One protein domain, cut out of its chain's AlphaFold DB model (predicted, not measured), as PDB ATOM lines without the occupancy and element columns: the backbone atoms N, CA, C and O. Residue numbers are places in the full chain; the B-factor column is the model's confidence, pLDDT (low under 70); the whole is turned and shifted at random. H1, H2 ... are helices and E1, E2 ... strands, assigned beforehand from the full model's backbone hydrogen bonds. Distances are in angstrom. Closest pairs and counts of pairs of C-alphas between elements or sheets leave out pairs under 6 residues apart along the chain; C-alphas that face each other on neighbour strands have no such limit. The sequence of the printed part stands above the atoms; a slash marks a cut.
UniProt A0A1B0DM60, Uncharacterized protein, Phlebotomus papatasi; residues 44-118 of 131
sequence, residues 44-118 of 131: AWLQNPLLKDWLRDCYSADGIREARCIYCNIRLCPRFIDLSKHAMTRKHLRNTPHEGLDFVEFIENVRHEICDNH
ATOM      1  N   ALA A  44     561.715 260.598 468.113       87.19
ATOM      2  CA  ALA A  44     561.519 259.959 466.812       87.19
ATOM      3  C   ALA A  44     560.465 258.834 466.852       87.19
ATOM      4  O   ALA A  44     559.766 258.606 465.869       87.19
ATOM      5  N   TRP A  45     560.295 258.157 467.993       88.44
ATOM      6  CA  TRP A  45     559.288 257.103 468.141       88.44
ATOM      7  C   TRP A  45     557.858 257.638 468.194       88.44
ATOM      8  O   TRP A  45     556.944 256.928 467.798       88.44
ATOM      9  N   LEU A  46     557.659 258.884 468.628       87.94
ATOM     10  CA  LEU A  46     556.345 259.535 468.616       87.94
ATOM     11  C   LEU A  46     555.914 259.952 467.206       87.94
ATOM     12  O   LEU A  46     554.740 260.228 466.989       87.94
ATOM     13  N   GLN A  47     556.853 260.007 466.261       87.44
ATOM     14  CA  GLN A  47     556.585 260.308 464.854       87.44
ATOM     15  C   GLN A  47     556.507 259.042 463.993       87.44
ATOM     16  O   GLN A  47     555.999 259.093 462.874       87.44
ATOM     17  N   ASN A  48     556.995 257.906 464.501       84.50
ATOM     18  CA  ASN A  48     557.000 256.656 463.754       84.50
ATOM     19  C   ASN A  48     555.548 256.184 463.521       84.50
ATOM     20  O   ASN A  48     554.796 256.051 464.493       84.50
ATOM     21  N   PRO A  49     555.148 255.903 462.267       82.38
ATOM     22  CA  PRO A  49     553.779 255.523 461.929       82.38
ATOM     23  C   PRO A  49     553.286 254.267 462.658       82.38
ATOM     24  O   PRO A  49     552.097 254.172 462.929       82.38
ATOM     25  N   LEU A  50     554.176 253.348 463.040       81.38
ATOM     26  CA  LEU A  50     553.838 252.100 463.732       81.38
ATOM     27  C   LEU A  50     553.593 252.282 465.239       81.38
ATOM     28  O   LEU A  50     552.994 251.421 465.890       81.38
ATOM     29  N   LEU A  51     554.105 253.367 465.824       86.94
ATOM     30  CA  LEU A  51     554.098 253.589 467.272       86.94
ATOM     31  C   LEU A  51     553.235 254.782 467.685       86.94
ATOM     32  O   LEU A  51     552.589 254.727 468.730       86.94
ATOM     33  N   LYS A  52     553.203 255.848 466.877       86.94
ATOM     34  CA  LYS A  52     552.593 257.146 467.212       86.94
ATOM     35  C   LYS A  52     551.132 257.060 467.665       86.94
ATOM     36  O   LYS A  52     550.710 257.839 468.514       86.94
ATOM     37  N   ASP A  53     550.376 256.103 467.130       89.44
ATOM     38  CA  ASP A  53     548.932 256.005 467.353       89.44
ATOM     39  C   ASP A  53     548.586 255.520 468.764       89.44
ATOM     40  O   ASP A  53     547.491 255.765 469.265       89.44
ATOM     41  N   TRP A  54     549.517 254.832 469.426       91.62
ATOM     42  CA  TRP A  54     549.286 254.241 470.742       91.62
ATOM     43  C   TRP A  54     550.342 254.599 471.788       91.62
ATOM     44  O   TRP A  54     550.090 254.453 472.991       91.62
ATOM     45  N   LEU A  55     551.526 255.028 471.353       92.62
ATOM     46  CA  LEU A  55     552.650 255.384 472.203       92.62
ATOM     47  C   LEU A  55     552.562 256.855 472.615       92.62
ATOM     48  O   LEU A  55     552.474 257.757 471.789       92.62
ATOM     49  N   ARG A  56     552.663 257.104 473.917       92.44
ATOM     50  CA  ARG A  56     552.828 258.440 474.492       92.44
ATOM     51  C   ARG A  56     554.051 258.476 475.385       92.44
ATOM     52  O   ARG A  56     554.440 257.458 475.958       92.44
ATOM     53  N   ASP A  57     554.635 259.655 475.523       92.62
ATOM     54  CA  ASP A  57     555.602 259.921 476.569       92.62
ATOM     55  C   ASP A  57     554.888 260.198 477.897       92.62
ATOM     56  O   ASP A  57     553.795 260.764 477.965       92.62
ATOM     57  N   CYS A  58     555.500 259.755 478.985       90.69
ATOM     58  CA  CYS A  58     555.103 260.124 480.332       90.69
ATOM     59  C   CYS A  58     556.344 260.385 481.177       90.69
ATOM     60  O   CYS A  58     557.418 259.870 480.883       90.69
ATOM     61  N   TYR A  59     556.194 261.156 482.245       89.94
ATOM     62  CA  TYR A  59     557.279 261.416 483.182       89.94
ATOM     63  C   TYR A  59     557.058 260.617 484.463       89.94
ATOM     64  O   TYR A  59     555.958 260.598 485.021       89.94
ATOM     65  N   SER A  60     558.108 259.934 484.909       87.00
ATOM     66  CA  SER A  60     558.162 259.337 486.241       87.00
ATOM     67  C   SER A  60     558.300 260.406 487.324       87.00
ATOM     68  O   SER A  60     558.599 261.562 487.030       87.00
ATOM     69  N   ALA A  61     558.109 260.014 488.588       87.31
ATOM     70  CA  ALA A  61     558.289 260.910 489.735       87.31
ATOM     71  C   ALA A  61     559.704 261.518 489.776       87.31
ATOM     72  O   ALA A  61     559.867 262.676 490.144       87.31
ATOM     73  N   ASP A  62     560.697 260.770 489.290       86.94
ATOM     74  CA  ASP A  62     562.094 261.202 489.176       86.94
ATOM     75  C   ASP A  62     562.369 262.091 487.942       86.94
ATOM     76  O   ASP A  62     563.519 262.351 487.598       86.94
ATOM     77  N   GLY A  63     561.330 262.511 487.208       86.00
ATOM     78  CA  GLY A  63     561.455 263.330 485.996       86.00
ATOM     79  C   GLY A  63     562.009 262.583 484.777       86.00
ATOM     80  O   GLY A  63     562.283 263.195 483.744       86.00
ATOM     81  N   ILE A  64     562.167 261.260 484.861       86.56
ATOM     82  CA  ILE A  64     562.642 260.432 483.748       86.56
ATOM     83  C   ILE A  64     561.507 260.233 482.744       86.56
ATOM     84  O   ILE A  64     560.393 259.852 483.109       86.56
ATOM     85  N   ARG A  65     561.810 260.471 481.466       88.75
ATOM     86  CA  ARG A  65     560.875 260.261 480.363       88.75
ATOM     87  C   ARG A  65     560.753 258.775 480.038       88.75
ATOM     88  O   ARG A  65     561.737 258.115 479.702       88.75
ATOM     89  N   GLU A  66     559.534 258.273 480.107       90.50
ATOM     90  CA  GLU A  66     559.156 256.881 479.902       90.50
ATOM     91  C   GLU A  66     558.142 256.752 478.764       90.50
ATOM     92  O   GLU A  66     557.427 257.692 478.420       90.50
ATOM     93  N   ALA A  67     558.077 255.554 478.189       91.69
ATOM     94  CA  ALA A  67     557.063 255.181 477.217       91.69
ATOM     95  C   ALA A  67     555.799 254.687 477.931       91.69
ATOM     96  O   ALA A  67     555.885 253.858 478.840       91.69
ATOM     97  N   ARG A  68     554.615 255.095 477.472       93.69
ATOM     98  CA  ARG A  68     553.326 254.563 477.934       93.69
ATOM     99  C   ARG A  68     552.441 254.202 476.754       93.69
ATOM    100  O   ARG A  68     552.321 254.965 475.802       93.69
ATOM    101  N   CYS A  69     551.781 253.053 476.845       94.00
ATOM    102  CA  CYS A  69     550.721 252.694 475.910       94.00
ATOM    103  C   CYS A  69     549.378 253.246 476.400       94.00
ATOM    104  O   CYS A  69     548.976 252.951 477.530       94.00
ATOM    105  N   ILE A  70     548.665 253.983 475.547       93.12
ATOM    106  CA  ILE A  70     547.345 254.545 475.878       93.12
ATOM    107  C   ILE A  70     546.259 253.463 475.988       93.12
ATOM    108  O   ILE A  70     545.423 253.530 476.883       93.12
ATOM    109  N   TYR A  71     546.318 252.420 475.151       91.88
ATOM    110  CA  TYR A  71     545.303 251.358 475.101       91.88
ATOM    111  C   TYR A  71     545.477 250.307 476.200       91.88
ATOM    112  O   TYR A  71     544.512 249.795 476.769       91.88
ATOM    113  N   CYS A  72     546.726 249.965 476.521       91.81
ATOM    114  CA  CYS A  72     547.038 248.996 477.573       91.81
ATOM    115  C   CYS A  72     547.142 249.633 478.958       91.81
ATOM    116  O   CYS A  72     547.118 248.900 479.952       91.81
ATOM    117  N   ASN A  73     547.298 250.958 479.007       91.94
ATOM    118  CA  ASN A  73     547.555 251.741 480.204       91.94
ATOM    119  C   ASN A  73     548.755 251.227 481.028       91.94
ATOM    120  O   ASN A  73     548.707 251.167 482.255       91.94
ATOM    121  N   ILE A  74     549.830 250.818 480.346       91.94
ATOM    122  CA  ILE A  74     551.060 250.322 480.980       91.94
ATOM    123  C   ILE A  74     552.267 251.166 480.585       91.94
ATOM    124  O   ILE A  74     552.322 251.708 479.478       91.94
ATOM    125  N   ARG A  75     553.242 251.231 481.494       92.31
ATOM    126  CA  ARG A  75     554.576 251.780 481.236       92.31
ATOM    127  C   ARG A  75     555.417 250.738 480.509       92.31
ATOM    128  O   ARG A  75     555.347 249.550 480.825       92.31
ATOM    129  N   LEU A  76     556.195 251.182 479.535       91.31
ATOM    130  CA  LEU A  76     557.027 250.342 478.690       91.31
ATOM    131  C   LEU A  76     558.490 250.731 478.832       91.31
ATOM    132  O   LEU A  76     558.833 251.882 479.104       91.31
ATOM    133  N   CYS A  77     559.360 249.750 478.606       88.25
ATOM    134  CA  CYS A  77     560.784 250.019 478.518       88.25
ATOM    135  C   CYS A  77     561.062 250.921 477.304       88.25
ATOM    136  O   CYS A  77     560.514 250.675 476.227       88.25
ATOM    137  N   PRO A  78     561.950 251.919 477.437       85.38
ATOM    138  CA  PRO A  78     562.351 252.792 476.342       85.38
ATOM    139  C   PRO A  78     563.360 252.079 475.428       85.38
ATOM    140  O   PRO A  78     564.483 252.538 475.231       85.38
ATOM    141  N   ARG A  79     562.980 250.915 474.898       86.88
ATOM    142  CA  ARG A  79     563.741 250.146 473.912       86.88
ATOM    143  C   ARG A  79     562.810 249.819 472.766       86.88
ATOM    144  O   ARG A  79     561.752 249.241 472.995       86.88
ATOM    145  N   PHE A  80     563.225 250.129 471.543       85.31
ATOM    146  CA  PHE A  80     562.379 249.931 470.366       85.31
ATOM    147  C   PHE A  80     561.860 248.490 470.262       85.31
ATOM    148  O   PHE A  80     560.663 248.285 470.135       85.31
ATOM    149  N   ILE A  81     562.731 247.494 470.477       85.44
ATOM    150  CA  ILE A  81     562.365 246.067 470.470       85.44
ATOM    151  C   ILE A  81     561.216 245.757 471.440       85.44
ATOM    152  O   ILE A  81     560.344 244.952 471.121       85.44
ATOM    153  N   ASP A  82     561.200 246.370 472.624       88.19
ATOM    154  CA  ASP A  82     560.141 246.132 473.606       88.19
ATOM    155  C   ASP A  82     558.834 246.823 473.209       88.19
ATOM    156  O   ASP A  82     557.762 246.254 473.413       88.19
ATOM    157  N   LEU A  83     558.912 248.009 472.596       88.56
ATOM    158  CA  LEU A  83     557.753 248.710 472.039       88.56
ATOM    159  C   LEU A  83     557.131 247.916 470.884       88.56
ATOM    160  O   LEU A  83     555.926 247.675 470.881       88.56
ATOM    161  N   SER A  84     557.955 247.422 469.959       85.69
ATOM    162  CA  SER A  84     557.521 246.571 468.848       85.69
ATOM    163  C   SER A  84     556.887 245.273 469.350       85.69
ATOM    164  O   SER A  84     555.806 244.889 468.911       85.69
ATOM    165  N   LYS A  85     557.512 244.605 470.332       86.88
ATOM    166  CA  LYS A  85     556.936 243.411 470.969       86.88
ATOM    167  C   LYS A  85     555.605 243.707 471.640       86.88
ATOM    168  O   LYS A  85     554.701 242.882 471.556       86.88
ATOM    169  N   HIS A  86     555.482 244.862 472.294       90.12
ATOM    170  CA  HIS A  86     554.240 245.270 472.936       90.12
ATOM    171  C   HIS A  86     553.086 245.389 471.939       90.12
ATOM    172  O   HIS A  86     552.004 244.868 472.221       90.12
ATOM    173  N   ALA A  87     553.333 246.004 470.780       86.12
ATOM    174  CA  ALA A  87     552.332 246.167 469.728       86.12
ATOM    175  C   ALA A  87     551.752 244.817 469.257       86.12
ATOM    176  O   ALA A  87     550.567 244.710 468.968       86.12
ATOM    177  N   MET A  88     552.560 243.752 469.283       85.06
ATOM    178  CA  MET A  88     552.143 242.392 468.912       85.06
ATOM    179  C   MET A  88     551.430 241.621 470.037       85.06
ATOM    180  O   MET A  88     550.996 240.482 469.845       85.06
ATOM    181  N   THR A  89     551.324 242.175 471.248       87.25
ATOM    182  CA  THR A  89     550.699 241.446 472.360       87.25
ATOM    183  C   THR A  89     549.186 241.345 472.187       87.25
ATOM    184  O   THR A  89     548.506 242.310 471.852       87.25
ATOM    185  N   ARG A  90     548.614 240.188 472.544       85.56
ATOM    186  CA  ARG A  90     547.155 239.953 472.500       85.56
ATOM    187  C   ARG A  90     546.347 240.987 473.290       85.56
ATOM    188  O   ARG A  90     545.216 241.286 472.923       85.56
ATOM    189  N   LYS A  91     546.907 241.502 474.393       87.69
ATOM    190  CA  LYS A  91     546.273 242.546 475.211       87.69
ATOM    191  C   LYS A  91     546.181 243.861 474.442       87.69
ATOM    192  O   LYS A  91     545.129 244.488 474.465       87.69
ATOM    193  N   HIS A  92     547.265 244.247 473.773       89.06
ATOM    194  CA  HIS A  92     547.302 245.445 472.948       89.06
ATOM    195  C   HIS A  92     546.281 245.348 471.819       89.06
ATOM    196  O   HIS A  92     545.368 246.159 471.769       89.06
ATOM    197  N   LEU A  93     546.343 244.270 471.037       84.88
ATOM    198  CA  LEU A  93     545.475 244.042 469.878       84.88
ATOM    199  C   LEU A  93     543.979 244.031 470.213       84.88
ATOM    200  O   LEU A  93     543.156 244.494 469.431       84.88
ATOM    201  N   ARG A  94     543.613 243.515 471.391       85.44
ATOM    202  CA  ARG A  94     542.221 243.532 471.866       85.44
ATOM    203  C   ARG A  94     541.733 244.941 472.194       85.44
ATOM    204  O   ARG A  94     540.553 245.226 472.025       85.44
ATOM    205  N   ASN A  95     542.617 245.778 472.726       86.19
ATOM    206  CA  ASN A  95     542.272 247.114 473.194       86.19
ATOM    207  C   ASN A  95     542.436 248.175 472.101       86.19
ATOM    208  O   ASN A  95     541.915 249.278 472.250       86.19
ATOM    209  N   THR A  96     543.174 247.872 471.033       85.06
ATOM    210  CA  THR A  96     543.320 248.754 469.880       85.06
ATOM    211  C   THR A  96     542.108 248.637 468.959       85.06
ATOM    212  O   THR A  96     541.776 247.516 468.553       85.06
ATOM    213  N   PRO A  97     541.478 249.760 468.577       74.00
ATOM    214  CA  PRO A  97     540.497 249.771 467.504       74.00
ATOM    215  C   PRO A  97     541.244 249.539 466.187       74.00
ATOM    216  O   PRO A  97     541.804 250.462 465.603       74.00
ATOM    217  N   HIS A  98     541.345 248.282 465.761       65.25
ATOM    218  CA  HIS A  98     541.886 247.950 464.452       65.25
ATOM    219  C   HIS A  98     540.760 248.137 463.434       65.25
ATOM    220  O   HIS A  98     539.827 247.340 463.369       65.25
ATOM    221  N   GLU A  99     540.831 249.212 462.653       55.91
ATOM    222  CA  GLU A  99     540.040 249.377 461.430       55.91
ATOM    223  C   GLU A  99     540.554 248.360 460.393       55.91
ATOM    224  O   GLU A  99     541.360 248.678 459.526       55.91
ATOM    225  N   GLY A 100     540.167 247.091 460.549       51.75
ATOM    226  CA  GLY A 100     540.210 246.089 459.482       51.75
ATOM    227  C   GLY A 100     541.577 245.638 458.952       51.75
ATOM    228  O   GLY A 100     541.592 244.936 457.948       51.75
ATOM    229  N   LEU A 101     542.705 245.986 459.581       51.31
ATOM    230  CA  LEU A 101     544.007 245.455 459.163       51.31
ATOM    231  C   LEU A 101     544.270 244.079 459.776       51.31
ATOM    232  O   LEU A 101     544.237 243.896 460.997       51.31
ATOM    233  N   ASP A 102     544.527 243.120 458.891       53.81
ATOM    234  CA  ASP A 102     544.792 241.729 459.219       53.81
ATOM    235  C   ASP A 102     546.096 241.617 460.028       53.81
ATOM    236  O   ASP A 102     547.105 242.260 459.732       53.81
ATOM    237  N   PHE A 103     546.082 240.779 461.065       54.47
ATOM    238  CA  PHE A 103     547.155 240.615 462.064       54.47
ATOM    239  C   PHE A 103     548.553 240.366 461.458       54.47
ATOM    240  O   PHE A 103     549.569 240.590 462.116       54.47
ATOM    241  N   VAL A 104     548.612 239.901 460.209       54.84
ATOM    242  CA  VAL A 104     549.830 239.468 459.518       54.84
ATOM    243  C   VAL A 104     550.592 240.641 458.885       54.84
ATOM    244  O   VAL A 104     551.810 240.714 459.033       54.84
ATOM    245  N   GLU A 105     549.901 241.608 458.276       58.94
ATOM    246  CA  GLU A 105     550.532 242.721 457.539       58.94
ATOM    247  C   GLU A 105     551.226 243.714 458.488       58.94
ATOM    248  O   GLU A 105     552.337 244.185 458.238       58.94
ATOM    249  N   PHE A 106     550.632 243.950 459.663       60.00
ATOM    250  CA  PHE A 106     551.251 244.767 460.710       60.00
ATOM    251  C   PHE A 106     552.543 244.131 461.258       60.00
ATOM    252  O   PHE A 106     553.519 244.834 461.523       60.00
ATOM    253  N   ILE A 107     552.588 242.800 461.398       61.00
ATOM    254  CA  ILE A 107     553.782 242.087 461.881       61.00
ATOM    255  C   ILE A 107     554.914 242.140 460.850       61.00
ATOM    256  O   ILE A 107     556.073 242.307 461.238       61.00
ATOM    257  N   GLU A 108     554.611 242.019 459.558       61.97
ATOM    258  CA  GLU A 108     555.621 242.109 458.497       61.97
ATOM    259  C   GLU A 108     556.217 243.518 458.382       61.97
ATOM    260  O   GLU A 108     557.439 243.656 458.285       61.97
ATOM    261  N   ASN A 109     555.391 244.558 458.526       62.19
ATOM    262  CA  ASN A 109     555.852 245.950 458.533       62.19
ATOM    263  C   ASN A 109     556.738 246.263 459.751       62.19
ATOM    264  O   ASN A 109     557.794 246.882 459.620       62.19
ATOM    265  N   VAL A 110     556.375 245.761 460.938       63.34
ATOM    266  CA  VAL A 110     557.203 245.916 462.146       63.34
ATOM    267  C   VAL A 110     558.524 245.138 462.032       63.34
ATOM    268  O   VAL A 110     559.539 245.595 462.555       63.34
ATOM    269  N   ARG A 111     558.561 243.984 461.349       59.28
ATOM    270  CA  ARG A 111     559.801 243.204 461.162       59.28
ATOM    271  C   ARG A 111     560.794 243.883 460.213       59.28
ATOM    272  O   ARG A 111     561.982 243.846 460.527       59.28
ATOM    273  N   HIS A 112     560.336 244.524 459.134       58.16
ATOM    274  CA  HIS A 112     561.216 245.250 458.206       58.16
ATOM    275  C   HIS A 112     561.839 246.509 458.837       58.16
ATOM    276  O   HIS A 112     563.038 246.746 458.710       58.16
ATOM    277  N   GLU A 113     561.096 247.269 459.645       52.34
ATOM    278  CA  GLU A 113     561.688 248.448 460.299       52.34
ATOM    279  C   GLU A 113     562.688 248.106 461.422       52.34
ATOM    280  O   GLU A 113     563.520 248.941 461.791       52.34
ATOM    281  N   ILE A 114     562.639 246.888 461.980       53.09
ATOM    282  CA  ILE A 114     563.616 246.425 462.982       53.09
ATOM    283  C   ILE A 114     564.978 246.120 462.335       53.09
ATOM    284  O   ILE A 114     565.998 246.303 463.006       53.09
ATOM    285  N   CYS A 115     565.031 245.695 461.064       44.69
ATOM    286  CA  CYS A 115     566.304 245.503 460.360       44.69
ATOM    287  C   CYS A 115     566.886 246.808 459.804       44.69
ATOM    288  O   CYS A 115     568.098 246.994 459.901       44.69
ATOM    289  N   ASP A 116     566.052 247.749 459.354       47.12
ATOM    290  CA  ASP A 116     566.544 249.012 458.786       47.12
ATOM    291  C   ASP A 116     566.977 250.026 459.848       47.12
ATOM    292  O   ASP A 116     567.907 250.787 459.621       47.12
ATOM    293  N   ASN A 117     566.408 250.001 461.060       47.69
ATOM    294  CA  ASN A 117     566.885 250.853 462.161       47.69
ATOM    295  C   ASN A 117     568.159 250.332 462.847       47.69
ATOM    296  O   ASN A 117     568.695 250.988 463.746       47.69
ATOM    297  N   HIS A 118     568.691 249.193 462.394       45.22
ATOM    298  CA  HIS A 118     570.081 248.813 462.606       45.22
ATOM    299  C   HIS A 118     570.935 249.349 461.442       45.22
ATOM    300  O   HIS A 118     571.671 248.602 460.803       45.22
TER     301      HIS A 118
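This is residues 44 to 118 of the 131 residues of an uncharacterized protein of Phlebotomus papatasi (UniProt A0A1B0DM60). A small three-stranded antiparallel sheet makes one end of the domain and a helix of 14 residues, H4, makes the other, with the short helix H2 in the middle between them. H2 and H4 lie side by side, nearly parallel in line but running opposite ways, with few contacts; H3 follows H2 at a steep angle, and H1 grazes the sheet near the start of E1. The printed part has 75 residues with four named helices and three named strands, in the order H1, E1, E2, E3, H2, H3, H4; the sheet's order is E1, E2, E3, and the class is mixed, helices and strands. The whole is compact, with a radius of gyration of the C-alphas of 12.6 A, and spans 39 by 30 by 18 A.

The sheet is a meander, each strand the antiparallel neighbour of the one before: E1, residues 55 to 59, E2, residues 65 to 69, and E3, residues 74 to 76. E1 and E2 form a hairpin at 140 degrees between directions, with N 56 and O 68 within hydrogen-bond range at 2.9 A. E2 and E3 form a hairpin at 128 degrees, with N 76 and O 67 within hydrogen-bond range at 2.8 A. H1, residues 44 to 47, is on the sheet but only grazes it with residues 45 to 47; its closest C-alphas to E1 are those of Leu 46 and Leu 55, 6.6 A apart. H2, residues 80 to 87, also only grazes the sheet, with residues 82 to 87; its closest C-alphas to E3 are those of Leu 83 and Leu 76, 6.9 A apart. H4, residues 103 to 116, is close to H2 but not clearly touching, with the closest C-alphas, those of Ser 84 and Val 110, 6.7 A apart. The two run opposite ways at a shallow tilt of 3 degrees. H3, residues 90 to 95, is close to H2 but not clearly touching, at a steep tilt of 65 degrees, with the closest C-alphas, those of His 86 and His 92, 6.9 A apart. H3 and H4 are apart, and neither is on the sheet. Every O i to N i+4 pair is within hydrogen-bond range in H2 and H3, and 8 of 10 are in H4; H1 is too short for such a pair.

E1 begins at C-alpha 55, (552.650, 255.384, 472.203), and measures 13.4 A, as does E2. H2 measures 10.7 A. H4 measures 21.4 A, from C-alpha 103 at (547.155, 240.615, 462.064) to C-alpha 116 at (566.544, 249.012, 458.786).

The two C-alphas farthest apart are those of Asp 62 and Gly 100, 39.9 A. The printed part has no cut and no long link. The model's confidence is low, with pLDDT under 70, at residues 98 to 118, and H4 has a mean of 57.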